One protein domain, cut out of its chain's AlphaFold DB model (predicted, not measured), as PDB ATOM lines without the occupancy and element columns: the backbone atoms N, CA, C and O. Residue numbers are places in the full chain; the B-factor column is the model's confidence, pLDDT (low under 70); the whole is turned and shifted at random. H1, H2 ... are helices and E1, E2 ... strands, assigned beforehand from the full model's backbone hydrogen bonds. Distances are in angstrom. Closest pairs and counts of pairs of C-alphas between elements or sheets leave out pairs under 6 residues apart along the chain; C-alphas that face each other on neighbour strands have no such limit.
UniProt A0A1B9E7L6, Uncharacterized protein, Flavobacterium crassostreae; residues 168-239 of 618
ATOM      1  N   VAL A 168     -37.146  16.441 -26.979       75.00
ATOM      2  CA  VAL A 168     -38.211  17.384 -26.620       75.00
ATOM      3  C   VAL A 168     -39.449  16.574 -26.269       75.00
ATOM      4  O   VAL A 168     -39.956  15.821 -27.095       75.00
ATOM      5  N   VAL A 169     -39.946  16.720 -25.042       77.62
ATOM      6  CA  VAL A 169     -41.146  16.014 -24.579       77.62
ATOM      7  C   VAL A 169     -42.311  16.992 -24.503       77.62
ATOM      8  O   VAL A 169     -42.270  17.971 -23.759       77.62
ATOM      9  N   TYR A 170     -43.366  16.708 -25.257       84.88
ATOM     10  CA  TYR A 170     -44.659  17.354 -25.123       84.88
ATOM     11  C   TYR A 170     -45.541  16.529 -24.195       84.88
ATOM     12  O   TYR A 170     -46.079  15.498 -24.588       84.88
ATOM     13  N   ASP A 171     -45.670  16.987 -22.954       84.00
ATOM     14  CA  ASP A 171     -46.599  16.399 -21.994       84.00
ATOM     15  C   ASP A 171     -47.990  17.013 -22.178       84.00
ATOM     16  O   ASP A 171     -48.173  18.227 -22.046       84.00
ATOM     17  N   LEU A 172     -48.952  16.173 -22.550       83.38
ATOM     18  CA  LEU A 172     -50.355  16.535 -22.722       83.38
ATOM     19  C   LEU A 172     -51.180  16.259 -21.457       83.38
ATOM     20  O   LEU A 172     -52.348  16.639 -21.416       83.38
ATOM     21  N   GLY A 173     -50.596  15.627 -20.433       80.94
ATOM     22  CA  GLY A 173     -51.304  15.219 -19.224       80.94
ATOM     23  C   GLY A 173     -52.421  14.208 -19.494       80.94
ATOM     24  O   GLY A 173     -52.379  13.451 -20.469       80.94
ATOM     25  N   ALA A 174     -53.424  14.189 -18.615       82.06
ATOM     26  CA  ALA A 174     -54.615  13.366 -18.784       82.06
ATOM     27  C   ALA A 174     -55.518  13.939 -19.882       82.06
ATOM     28  O   ALA A 174     -55.974  15.080 -19.793       82.06
ATOM     29  N   ILE A 175     -55.778  13.131 -20.908       82.19
ATOM     30  CA  ILE A 175     -56.614  13.496 -22.049       82.19
ATOM     31  C   ILE A 175     -57.841  12.580 -22.100       82.19
ATOM     32  O   ILE A 175     -57.761  11.370 -21.886       82.19
ATOM     33  N   ASN A 176     -58.997  13.177 -22.384       74.69
ATOM     34  CA  ASN A 176     -60.296  12.487 -22.360       74.69
ATOM     35  C   ASN A 176     -60.711  11.973 -23.750       74.69
ATOM     36  O   ASN A 176     -61.750  11.333 -23.898       74.69
ATOM     37  N   THR A 177     -59.922  12.301 -24.770       73.38
ATOM     38  CA  THR A 177     -60.136  11.980 -26.183       73.38
ATOM     39  C   THR A 177     -58.902  11.275 -26.751       73.38
ATOM     40  O   THR A 177     -57.986  10.900 -26.017       73.38
ATOM     41  N   SER A 178     -58.862  11.049 -28.067       80.06
ATOM     42  CA  SER A 178     -57.680  10.463 -28.702       80.06
ATOM     43  C   SER A 178     -56.483  11.426 -28.692       80.06
ATOM     44  O   SER A 178     -56.633  12.652 -28.690       80.06
ATOM     45  N   ILE A 179     -55.273  10.867 -28.751       80.81
ATOM     46  CA  ILE A 179     -54.040  11.656 -28.871       80.81
ATOM     47  C   ILE A 179     -54.028  12.533 -30.132       80.81
ATOM     48  O   ILE A 179     -53.647  13.699 -30.059       80.81
ATOM     49  N   LEU A 180     -54.505  12.001 -31.265       85.56
ATOM     50  CA  LEU A 180     -54.560  12.725 -32.537       85.56
ATOM     51  C   LEU A 180     -55.496  13.929 -32.436       85.56
ATOM     52  O   LEU A 180     -55.117  15.039 -32.789       85.56
ATOM     53  N   GLU A 181     -56.691  13.725 -31.884       84.62
ATOM     54  CA  GLU A 181     -57.659  14.803 -31.679       84.62
ATOM     55  C   GLU A 181     -57.122  15.876 -30.727       84.62
ATOM     56  O   GLU A 181     -57.305  17.066 -30.973       84.62
ATOM     57  N   THR A 182     -56.414  15.474 -29.671       87.50
ATOM     58  CA  THR A 182     -55.829  16.424 -28.719       87.50
ATOM     59  C   THR A 182     -54.749  17.286 -29.374       87.50
ATOM     60  O   THR A 182     -54.766  18.508 -29.232       87.50
ATOM     61  N   ILE A 183     -53.817  16.680 -30.114       88.06
ATOM     62  CA  ILE A 183     -52.716  17.413 -30.754       88.06
ATOM     63  C   ILE A 183     -53.226  18.283 -31.901       88.06
ATOM     64  O   ILE A 183     -52.818  19.435 -32.023       88.06
ATOM     65  N   ASN A 184     -54.157  17.781 -32.707       89.25
ATOM     66  CA  ASN A 184     -54.666  18.506 -33.871       89.25
ATOM     67  C   ASN A 184     -55.498  19.740 -33.511       89.25
ATOM     68  O   ASN A 184     -55.614  20.662 -34.319       89.25
ATOM     69  N   ASN A 185     -56.019  19.791 -32.284       87.62
ATOM     70  CA  ASN A 185     -56.785  20.924 -31.768       87.62
ATOM     71  C   ASN A 185     -55.995  21.795 -30.775       87.62
ATOM     72  O   ASN A 185     -56.533  22.773 -30.249       87.62
ATOM     73  N   ILE A 186     -54.719  21.486 -30.507       87.06
ATOM     74  CA  ILE A 186     -53.927  22.238 -29.530       87.06
ATOM     75  C   ILE A 186     -53.618  23.651 -30.036       87.06
ATOM     76  O   ILE A 186     -53.258  23.849 -31.197       87.06
ATOM     77  N   THR A 187     -53.763  24.644 -29.158       84.88
ATOM     78  CA  THR A 187     -53.478  26.054 -29.458       84.88
ATOM     79  C   THR A 187     -52.602  26.644 -28.344       84.88
ATOM     80  O   THR A 187     -53.022  26.616 -27.186       84.88
ATOM     81  N   PRO A 188     -51.404  27.183 -28.643       87.56
ATOM     82  CA  PRO A 188     -50.766  27.249 -29.963       87.56
ATOM     83  C   PRO A 188     -50.284  25.875 -30.465       87.56
ATOM     84  O   PRO A 188     -50.055  24.966 -29.662       87.56
ATOM     85  N   ALA A 189     -50.096  25.751 -31.786       89.06
ATOM     86  CA  ALA A 189     -49.555  24.548 -32.423       89.06
ATOM     87  C   ALA A 189     -48.212  24.127 -31.799       89.06
ATOM     88  O   ALA A 189     -47.371  24.965 -31.449       89.06
ATOM     89  N   LYS A 190     -47.994  22.817 -31.658       90.25
ATOM     90  CA  LYS A 190     -46.740  22.259 -31.132       90.25
ATOM     91  C   LYS A 190     -45.705  22.162 -32.246       90.25
ATOM     92  O   LYS A 190     -46.018  21.738 -33.353       90.25
ATOM     93  N   LYS A 191     -44.468  22.567 -31.950       90.31
ATOM     94  CA  LYS A 191     -43.389  22.685 -32.939       90.31
ATOM     95  C   LYS A 191     -42.598  21.384 -33.044       90.31
ATOM     96  O   LYS A 191     -41.881  21.035 -32.111       90.31
ATOM     97  N   PHE A 192     -42.668  20.712 -34.180       85.50
ATOM     98  CA  PHE A 192     -41.867  19.528 -34.500       85.50
ATOM     99  C   PHE A 192     -40.872  19.869 -35.619       85.50
ATOM    100  O   PHE A 192     -40.809  19.211 -36.651       85.50
ATOM    101  N   THR A 193     -40.169  20.995 -35.480       80.75
ATOM    102  CA  THR A 193     -39.434  21.634 -36.583       80.75
ATOM    103  C   THR A 193     -37.934  21.345 -36.593       80.75
ATOM    104  O   THR A 193     -37.303  21.493 -37.636       80.75
ATOM    105  N   ASP A 194     -37.349  20.967 -35.456       76.50
ATOM    106  CA  ASP A 194     -35.908  20.757 -35.306       76.50
ATOM    107  C   ASP A 194     -35.522  19.322 -35.698       76.50
ATOM    108  O   ASP A 194     -35.959  18.353 -35.080       76.50
ATOM    109  N   GLN A 195     -34.703  19.189 -36.745       65.81
ATOM    110  CA  GLN A 195     -34.261  17.894 -37.281       65.81
ATOM    111  C   GLN A 195     -33.281  17.163 -36.368       65.81
ATOM    112  O   GLN A 195     -33.129  15.949 -36.499       65.81
ATOM    113  N   GLU A 196     -32.620  17.898 -35.476       62.66
ATOM    114  CA  GLU A 196     -31.629  17.371 -34.544       62.66
ATOM    115  C   GLU A 196     -32.271  16.958 -33.211       62.66
ATOM    116  O   GLU A 196     -31.596  16.411 -32.336       62.66
ATOM    117  N   LYS A 197     -33.585  17.188 -33.050       65.69
ATOM    118  CA  LYS A 197     -34.350  16.796 -31.865       65.69
ATOM    119  C   LYS A 197     -35.258  15.606 -32.141       65.69
ATOM    120  O   LYS A 197     -35.866  15.480 -33.200       65.69
ATOM    121  N   ILE A 198     -35.383  14.744 -31.135       64.69
ATOM    122  CA  ILE A 198     -36.396  13.690 -31.100       64.69
ATOM    123  C   ILE A 198     -37.570  14.204 -30.285       64.69
ATOM    124  O   ILE A 198     -37.390  14.689 -29.168       64.69
ATOM    125  N   TYR A 199     -38.771  14.076 -30.831       77.69
ATOM    126  CA  TYR A 199     -39.975  14.558 -30.181       77.69
ATOM    127  C   TYR A 199     -40.769  13.400 -29.594       77.69
ATOM    128  O   TYR A 199     -41.186  12.492 -30.310       77.69
ATOM    129  N   TYR A 200     -41.024  13.467 -28.295       76.88
ATOM    130  CA  TYR A 200     -41.910  12.541 -27.608       76.88
ATOM    131  C   TYR A 200     -43.192  13.240 -27.208       76.88
ATOM    132  O   TYR A 200     -43.176  14.401 -26.805       76.88
ATOM    133  N   ILE A 201     -44.297  12.513 -27.267       80.69
ATOM    134  CA  ILE A 201     -45.571  12.971 -26.734       80.69
ATOM    135  C   ILE A 201     -45.985  12.034 -25.615       80.69
ATOM    136  O   ILE A 201     -46.070  10.821 -25.803       80.69
ATOM    137  N   ARG A 202     -46.243  12.611 -24.448       80.81
ATOM    138  CA  ARG A 202     -46.718  11.895 -23.269       80.81
ATOM    139  C   ARG A 202     -48.167  12.265 -23.010       80.81
ATOM    140  O   ARG A 202     -48.518  13.439 -23.081       80.81
ATOM    141  N   CYS A 203     -48.991  11.275 -22.702       79.88
ATOM    142  CA  CYS A 203     -50.353  11.501 -22.240       79.88
ATOM    143  C   CYS A 203     -50.823  10.370 -21.323       79.88
ATOM    144  O   CYS A 203     -50.259   9.276 -21.318       79.88
ATOM    145  N   GLU A 204     -51.880  10.633 -20.566       79.25
ATOM    146  CA  GLU A 204     -52.629   9.623 -19.830       79.25
ATOM    147  C   GLU A 204     -54.032   9.515 -20.434       79.25
ATOM    148  O   GLU A 204     -54.744  10.511 -20.539       79.25
ATOM    149  N   ILE A 205     -54.434   8.311 -20.843       75.31
ATOM    150  CA  ILE A 205     -55.785   8.037 -21.347       75.31
ATOM    151  C   ILE A 205     -56.412   6.990 -20.433       75.31
ATOM    152  O   ILE A 205     -55.918   5.868 -20.352       75.31
ATOM    153  N   ASN A 206     -57.509   7.332 -19.755       71.12
ATOM    154  CA  ASN A 206     -58.247   6.415 -18.872       71.12
ATOM    155  C   ASN A 206     -57.373   5.728 -17.797       71.12
ATOM    156  O   ASN A 206     -57.511   4.526 -17.568       71.12
ATOM    157  N   GLY A 207     -56.455   6.458 -17.153       65.75
ATOM    158  CA  GLY A 207     -55.547   5.890 -16.144       65.75
ATOM    159  C   GLY A 207     -54.340   5.141 -16.718       65.75
ATOM    160  O   GLY A 207     -53.540   4.598 -15.958       65.75
ATOM    161  N   VAL A 208     -54.195   5.093 -18.049       63.94
ATOM    162  CA  VAL A 208     -53.060   4.472 -18.736       63.94
ATOM    163  C   VAL A 208     -52.108   5.556 -19.223       63.94
ATOM    164  O   VAL A 208     -52.422   6.304 -20.145       63.94
ATOM    165  N   ASN A 209     -50.911   5.601 -18.642       69.56
ATOM    166  CA  ASN A 209     -49.792   6.394 -19.147       69.56
ATOM    167  C   ASN A 209     -49.291   5.824 -20.477       69.56
ATOM    168  O   ASN A 209     -48.951   4.638 -20.543       69.56
ATOM    169  N   LEU A 210     -49.206   6.678 -21.494       69.06
ATOM    170  CA  LEU A 210     -48.740   6.378 -22.842       69.06
ATOM    171  C   LEU A 210     -47.599   7.327 -23.230       69.06
ATOM    172  O   LEU A 210     -47.589   8.509 -22.871       69.06
ATOM    173  N   LEU A 211     -46.644   6.812 -24.002       67.69
ATOM    174  CA  LEU A 211     -45.564   7.592 -24.598       67.69
ATOM    175  C   LEU A 211     -45.421   7.259 -26.076       67.69
ATOM    176  O   LEU A 211     -45.155   6.111 -26.439       67.69
ATOM    177  N   TYR A 212     -45.509   8.283 -26.910       71.75
ATOM    178  CA  TYR A 212     -45.352   8.181 -28.351       71.75
ATOM    179  C   TYR A 212     -44.067   8.866 -28.814       71.75
ATOM    180  O   TYR A 212     -43.707   9.925 -28.302       71.75
ATOM    181  N   ASN A 213     -43.393   8.279 -29.800       70.12
ATOM    182  CA  ASN A 213     -42.399   8.953 -30.627       70.12
ATOM    183  C   ASN A 213     -43.119   9.647 -31.770       70.12
ATOM    184  O   ASN A 213     -43.949   9.014 -32.424       70.12
ATOM    185  N   PHE A 214     -42.741  10.876 -32.073       78.06
ATOM    186  CA  PHE A 214     -43.144  11.510 -33.313       78.06
ATOM    187  C   PHE A 214     -42.147  11.162 -34.427       78.06
ATOM    188  O   PHE A 214     -40.948  11.418 -34.315       78.06
ATOM    189  N   ILE A 215     -42.657  10.571 -35.505       71.06
ATOM    190  CA  ILE A 215     -41.917  10.210 -36.723       71.06
ATOM    191  C   ILE A 215     -42.476  10.890 -37.980       71.06
ATOM    192  O   ILE A 215     -42.067  10.551 -39.094       71.06
ATOM    193  N   GLY A 216     -43.415  11.820 -37.803       70.12
ATOM    194  CA  GLY A 216     -44.059  12.541 -38.891       70.12
ATOM    195  C   GLY A 216     -43.162  13.563 -39.588       70.12
ATOM    196  O   GLY A 216     -41.963  13.693 -39.319       70.12
ATOM    197  N   ILE A 217     -43.760  14.303 -40.520       76.62
ATOM    198  CA  ILE A 217     -43.076  15.375 -41.250       76.62
ATOM    199  C   ILE A 217     -42.777  16.564 -40.337       76.62
ATOM    200  O   ILE A 217     -43.569  16.929 -39.483       76.62
ATOM    201  N   ASN A 218     -41.644  17.233 -40.528       81.31
ATOM    202  CA  ASN A 218     -41.333  18.380 -39.681       81.31
ATOM    203  C   ASN A 218     -42.261  19.561 -39.968       81.31
ATOM    204  O   ASN A 218     -42.414  19.976 -41.118       81.31
ATOM    205  N   GLY A 219     -42.802  20.159 -38.915       86.19
ATOM    206  CA  GLY A 219     -43.676  21.323 -39.003       86.19
ATOM    207  C   GLY A 219     -44.370  21.602 -37.676       86.19
ATOM    208  O   GLY A 219     -44.034  20.986 -36.661       86.19
ATOM    209  N   ASN A 220     -45.319  22.540 -37.656       90.31
ATOM    210  CA  ASN A 220     -46.154  22.732 -36.475       90.31
ATOM    211  C   ASN A 220     -47.470  21.977 -36.644       90.31
ATOM    212  O   ASN A 220     -48.117  22.055 -37.688       90.31
ATOM    213  N   TYR A 221     -47.846  21.258 -35.594       90.88
ATOM    214  CA  TYR A 221     -49.046  20.437 -35.556       90.88
ATOM    215  C   TYR A 221     -50.065  21.034 -34.591       90.88
ATOM    216  O   TYR A 221     -49.722  21.402 -33.461       90.88
ATOM    217  N   GLY A 222     -51.310  21.119 -35.052       88.25
ATOM    218  CA  GLY A 222     -52.412  21.754 -34.331       88.25
ATOM    219  C   GLY A 222     -52.728  23.177 -34.796       88.25
ATOM    220  O   GLY A 222     -52.121  23.695 -35.730       88.25
ATOM    221  N   SER A 223     -53.715  23.813 -34.159       85.06
ATOM    222  CA  SER A 223     -54.163  25.189 -34.448       85.06
ATOM    223  C   SER A 223     -54.457  25.483 -35.938       85.06
ATOM    224  O   SER A 223     -54.261  26.608 -36.399       85.06
ATOM    225  N   GLY A 224     -54.926  24.485 -36.697       79.50
ATOM    226  CA  GLY A 224     -55.230  24.618 -38.128       79.50
ATOM    227  C   GLY A 224     -54.022  24.543 -39.074       79.50
ATOM    228  O   GLY A 224     -54.198  24.763 -40.270       79.50
ATOM    229  N   GLU A 225     -52.822  24.231 -38.568       89.12
ATOM    230  CA  GLU A 225     -51.634  23.941 -39.383       89.12
ATOM    231  C   GLU A 225     -51.618  22.461 -39.834       89.12
ATOM    232  O   GLU A 225     -52.615  21.963 -40.361       89.12
ATOM    233  N   LEU A 226     -50.503  21.734 -39.660       87.81
ATOM    234  CA  LEU A 226     -50.435  20.321 -40.030       87.81
ATOM    235  C   LEU A 226     -51.318  19.467 -39.115       87.81
ATOM    236  O   LEU A 226     -51.426  19.701 -37.907       87.81
ATOM    237  N   GLN A 227     -51.932  18.449 -39.716       87.50
ATOM    238  CA  GLN A 227     -52.751  17.461 -39.027       87.50
ATOM    239  C   GLN A 227     -51.923  16.204 -38.787       87.50
ATOM    240  O   GLN A 227     -51.410  15.603 -39.727       87.50
ATOM    241  N   MET A 228     -51.809  15.824 -37.522       84.88
ATOM    242  CA  MET A 228     -51.156  14.609 -37.078       84.88
ATOM    243  C   MET A 228     -52.050  13.424 -37.399       84.88
ATOM    244  O   MET A 228     -53.223  13.395 -37.007       84.88
ATOM    245  N   ILE A 229     -51.487  12.453 -38.104       79.38
ATOM    246  CA  ILE A 229     -52.125  11.167 -38.382       79.38
ATOM    247  C   ILE A 229     -51.466  10.065 -37.556       79.38
ATOM    248  O   ILE A 229     -50.410  10.262 -36.959       79.38
ATOM    249  N   ILE A 230     -52.090   8.886 -37.500       69.62
ATOM    250  CA  ILE A 230     -51.561   7.770 -36.704       69.62
ATOM    251  C   ILE A 230     -50.151   7.353 -37.145       69.62
ATOM    252  O   ILE A 230     -49.337   7.009 -36.299       69.62
ATOM    253  N   ASP A 231     -49.849   7.467 -38.440       67.88
ATOM    254  CA  ASP A 231     -48.548   7.109 -39.016       67.88
ATOM    255  C   ASP A 231     -47.426   8.084 -38.620       67.88
ATOM    256  O   ASP A 231     -46.248   7.741 -38.713       67.88
ATOM    257  N   ASP A 232     -47.771   9.279 -38.124       69.25
ATOM    258  CA  ASP A 232     -46.801  10.223 -37.565       69.25
ATOM    259  C   ASP A 232     -46.345   9.815 -36.153       69.25
ATOM    260  O   ASP A 232     -45.442  10.442 -35.597       69.25
ATOM    261  N   LEU A 233     -46.963   8.790 -35.550       68.88
ATOM    262  CA  LEU A 233     -46.747   8.384 -34.166       68.88
ATOM    263  C   LEU A 233     -46.361   6.908 -34.042       68.88
ATOM    264  O   LEU A 233     -46.972   6.017 -34.620       68.88
ATOM    265  N   VAL A 234     -45.394   6.632 -33.172       65.25
ATOM    266  CA  VAL A 234     -45.037   5.269 -32.757       65.25
ATOM    267  C   VAL A 234     -45.213   5.156 -31.255       65.25
ATOM    268  O   VAL A 234     -44.561   5.881 -30.511       65.25
ATOM    269  N   LEU A 235     -46.068   4.247 -30.783       65.56
ATOM    270  CA  LEU A 235     -46.197   3.973 -29.352       65.56
ATOM    271  C   LEU A 235     -44.925   3.273 -28.851       65.56
ATOM    272  O   LEU A 235     -44.596   2.182 -29.307       65.56
ATOM    273  N   ILE A 236     -44.217   3.898 -27.910       59.03
ATOM    274  CA  ILE A 236     -42.970   3.368 -27.332       59.03
ATOM    275  C   ILE A 236     -43.209   2.761 -25.953       59.03
ATOM    276  O   ILE A 236     -42.468   1.874 -25.525       59.03
ATOM    277  N   TYR A 237     -44.212   3.260 -25.231       58.75
ATOM    278  CA  TYR A 237     -44.530   2.779 -23.897       58.75
ATOM    279  C   TYR A 237     -46.018   2.915 -23.587       58.75
ATOM    280  O   TYR A 237     -46.627   3.945 -23.868       58.75
ATOM    281  N   SER A 238     -46.564   1.876 -22.958       62.81
ATOM    282  CA  SER A 238     -47.872   1.863 -22.315       62.81
ATOM    283  C   SER A 238     -47.713   1.260 -20.926       62.81
ATOM    284  O   SER A 238     -47.128   0.191 -20.778       62.81
ATOM    285  N   SER A 239     -48.254   1.935 -19.913       56.72
ATOM    286  CA  SER A 239     -48.312   1.408 -18.540       56.72
ATOM    287  C   SER A 239     -49.375   0.323 -18.352       56.72
ATOM    288  O   SER A 239     -49.346  -0.405 -17.361       56.72
TER     289      SER A 239
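What this domain is: This is residues 168 to 239 of the 618 residues of an uncharacterized protein of Flavobacterium crassostreae (UniProt A0A1B9E7L6). A twisted four-stranded sheet, E1 E3 E4 E6, makes a wall with one short helix, H1, over one face and the other face bare. A small two-stranded ribbon, E2 and E5, sits beyond the same face next to the end of H1, and a long link leads from E5 back to edge strand E6. The printed part has 72 residues, with one named helix and six named strands in the order E1 H1 E2 E3 E4 E5 E6, and the class is mostly strand. The larger sheet is mixed, the smaller antiparallel. The whole is compact, with a radius of gyration of the C-alphas of 11.3 A and spans of 30 by 24 by 19 A.

Where its parts are: Begin in the larger sheet with E3, residues 198 to 205, the longest strand, 22.4 A from first to last C-alpha. Find C-alpha 168 at (-38.211, 17.384, -26.620); from there E1, residues 168 to 174, runs 18.6 A. E4, residues 208 to 214, covers 19.0 A. E6, residues 233 to 238, covers 13.6 A and ends at C-alpha 238, (-47.872, 1.863, -22.315). H1, residues 179 to 184, starts at C-alpha 179, (-54.040, 11.656, -28.871), and measures 8.5 A. E2, residues 190 to 192, measures 6.5 A, and E5, residues 219 to 221, measures 6.4 A.

How they stand to each other: Start at E3, an inner strand. E1 is its parallel neighbour at 7 degrees; look at N 170 and O 200, 2.8 A apart and within hydrogen-bond range. E3 and E4 form an antiparallel hairpin at 156 degrees, with N 203 and O 210 at 3.1 A. E4 and E6 are antiparallel at 148 degrees, with N 213 and O 234 at 2.8 A. H1 is on this sheet at a height of 9.8 A. It lies over E3, on which 4 of its 6 C-alphas fall, and only just not over E4, on which 2 fall. It runs slantwise to the strands, at 42 degrees to E3 on the local plane. In H1 every O i to N i+4 pair is within hydrogen-bond range. E2 and E5 are antiparallel at 147 degrees, with N 190 and O 221 at 2.9 A. The closest C-alphas of H1 and E5, those of Asn 184 and Tyr 221, are 6.2 A apart. Those of E2 and E3, Phe 192 and Tyr 199, are 6.9 A apart. E5 and E3 are apart.

The domain as a whole: The two C-alphas farthest apart, those of Glu 196 and Asn 206, are 32.8 A from each other. The printed part has no cut. The link from E5 to E6, with 11 residues, is long; the other links are tight. The mean pLDDT of the printed part is 77.5; look for values under 70 at residues 195 to 198, 207 to 211 and 230 to 239.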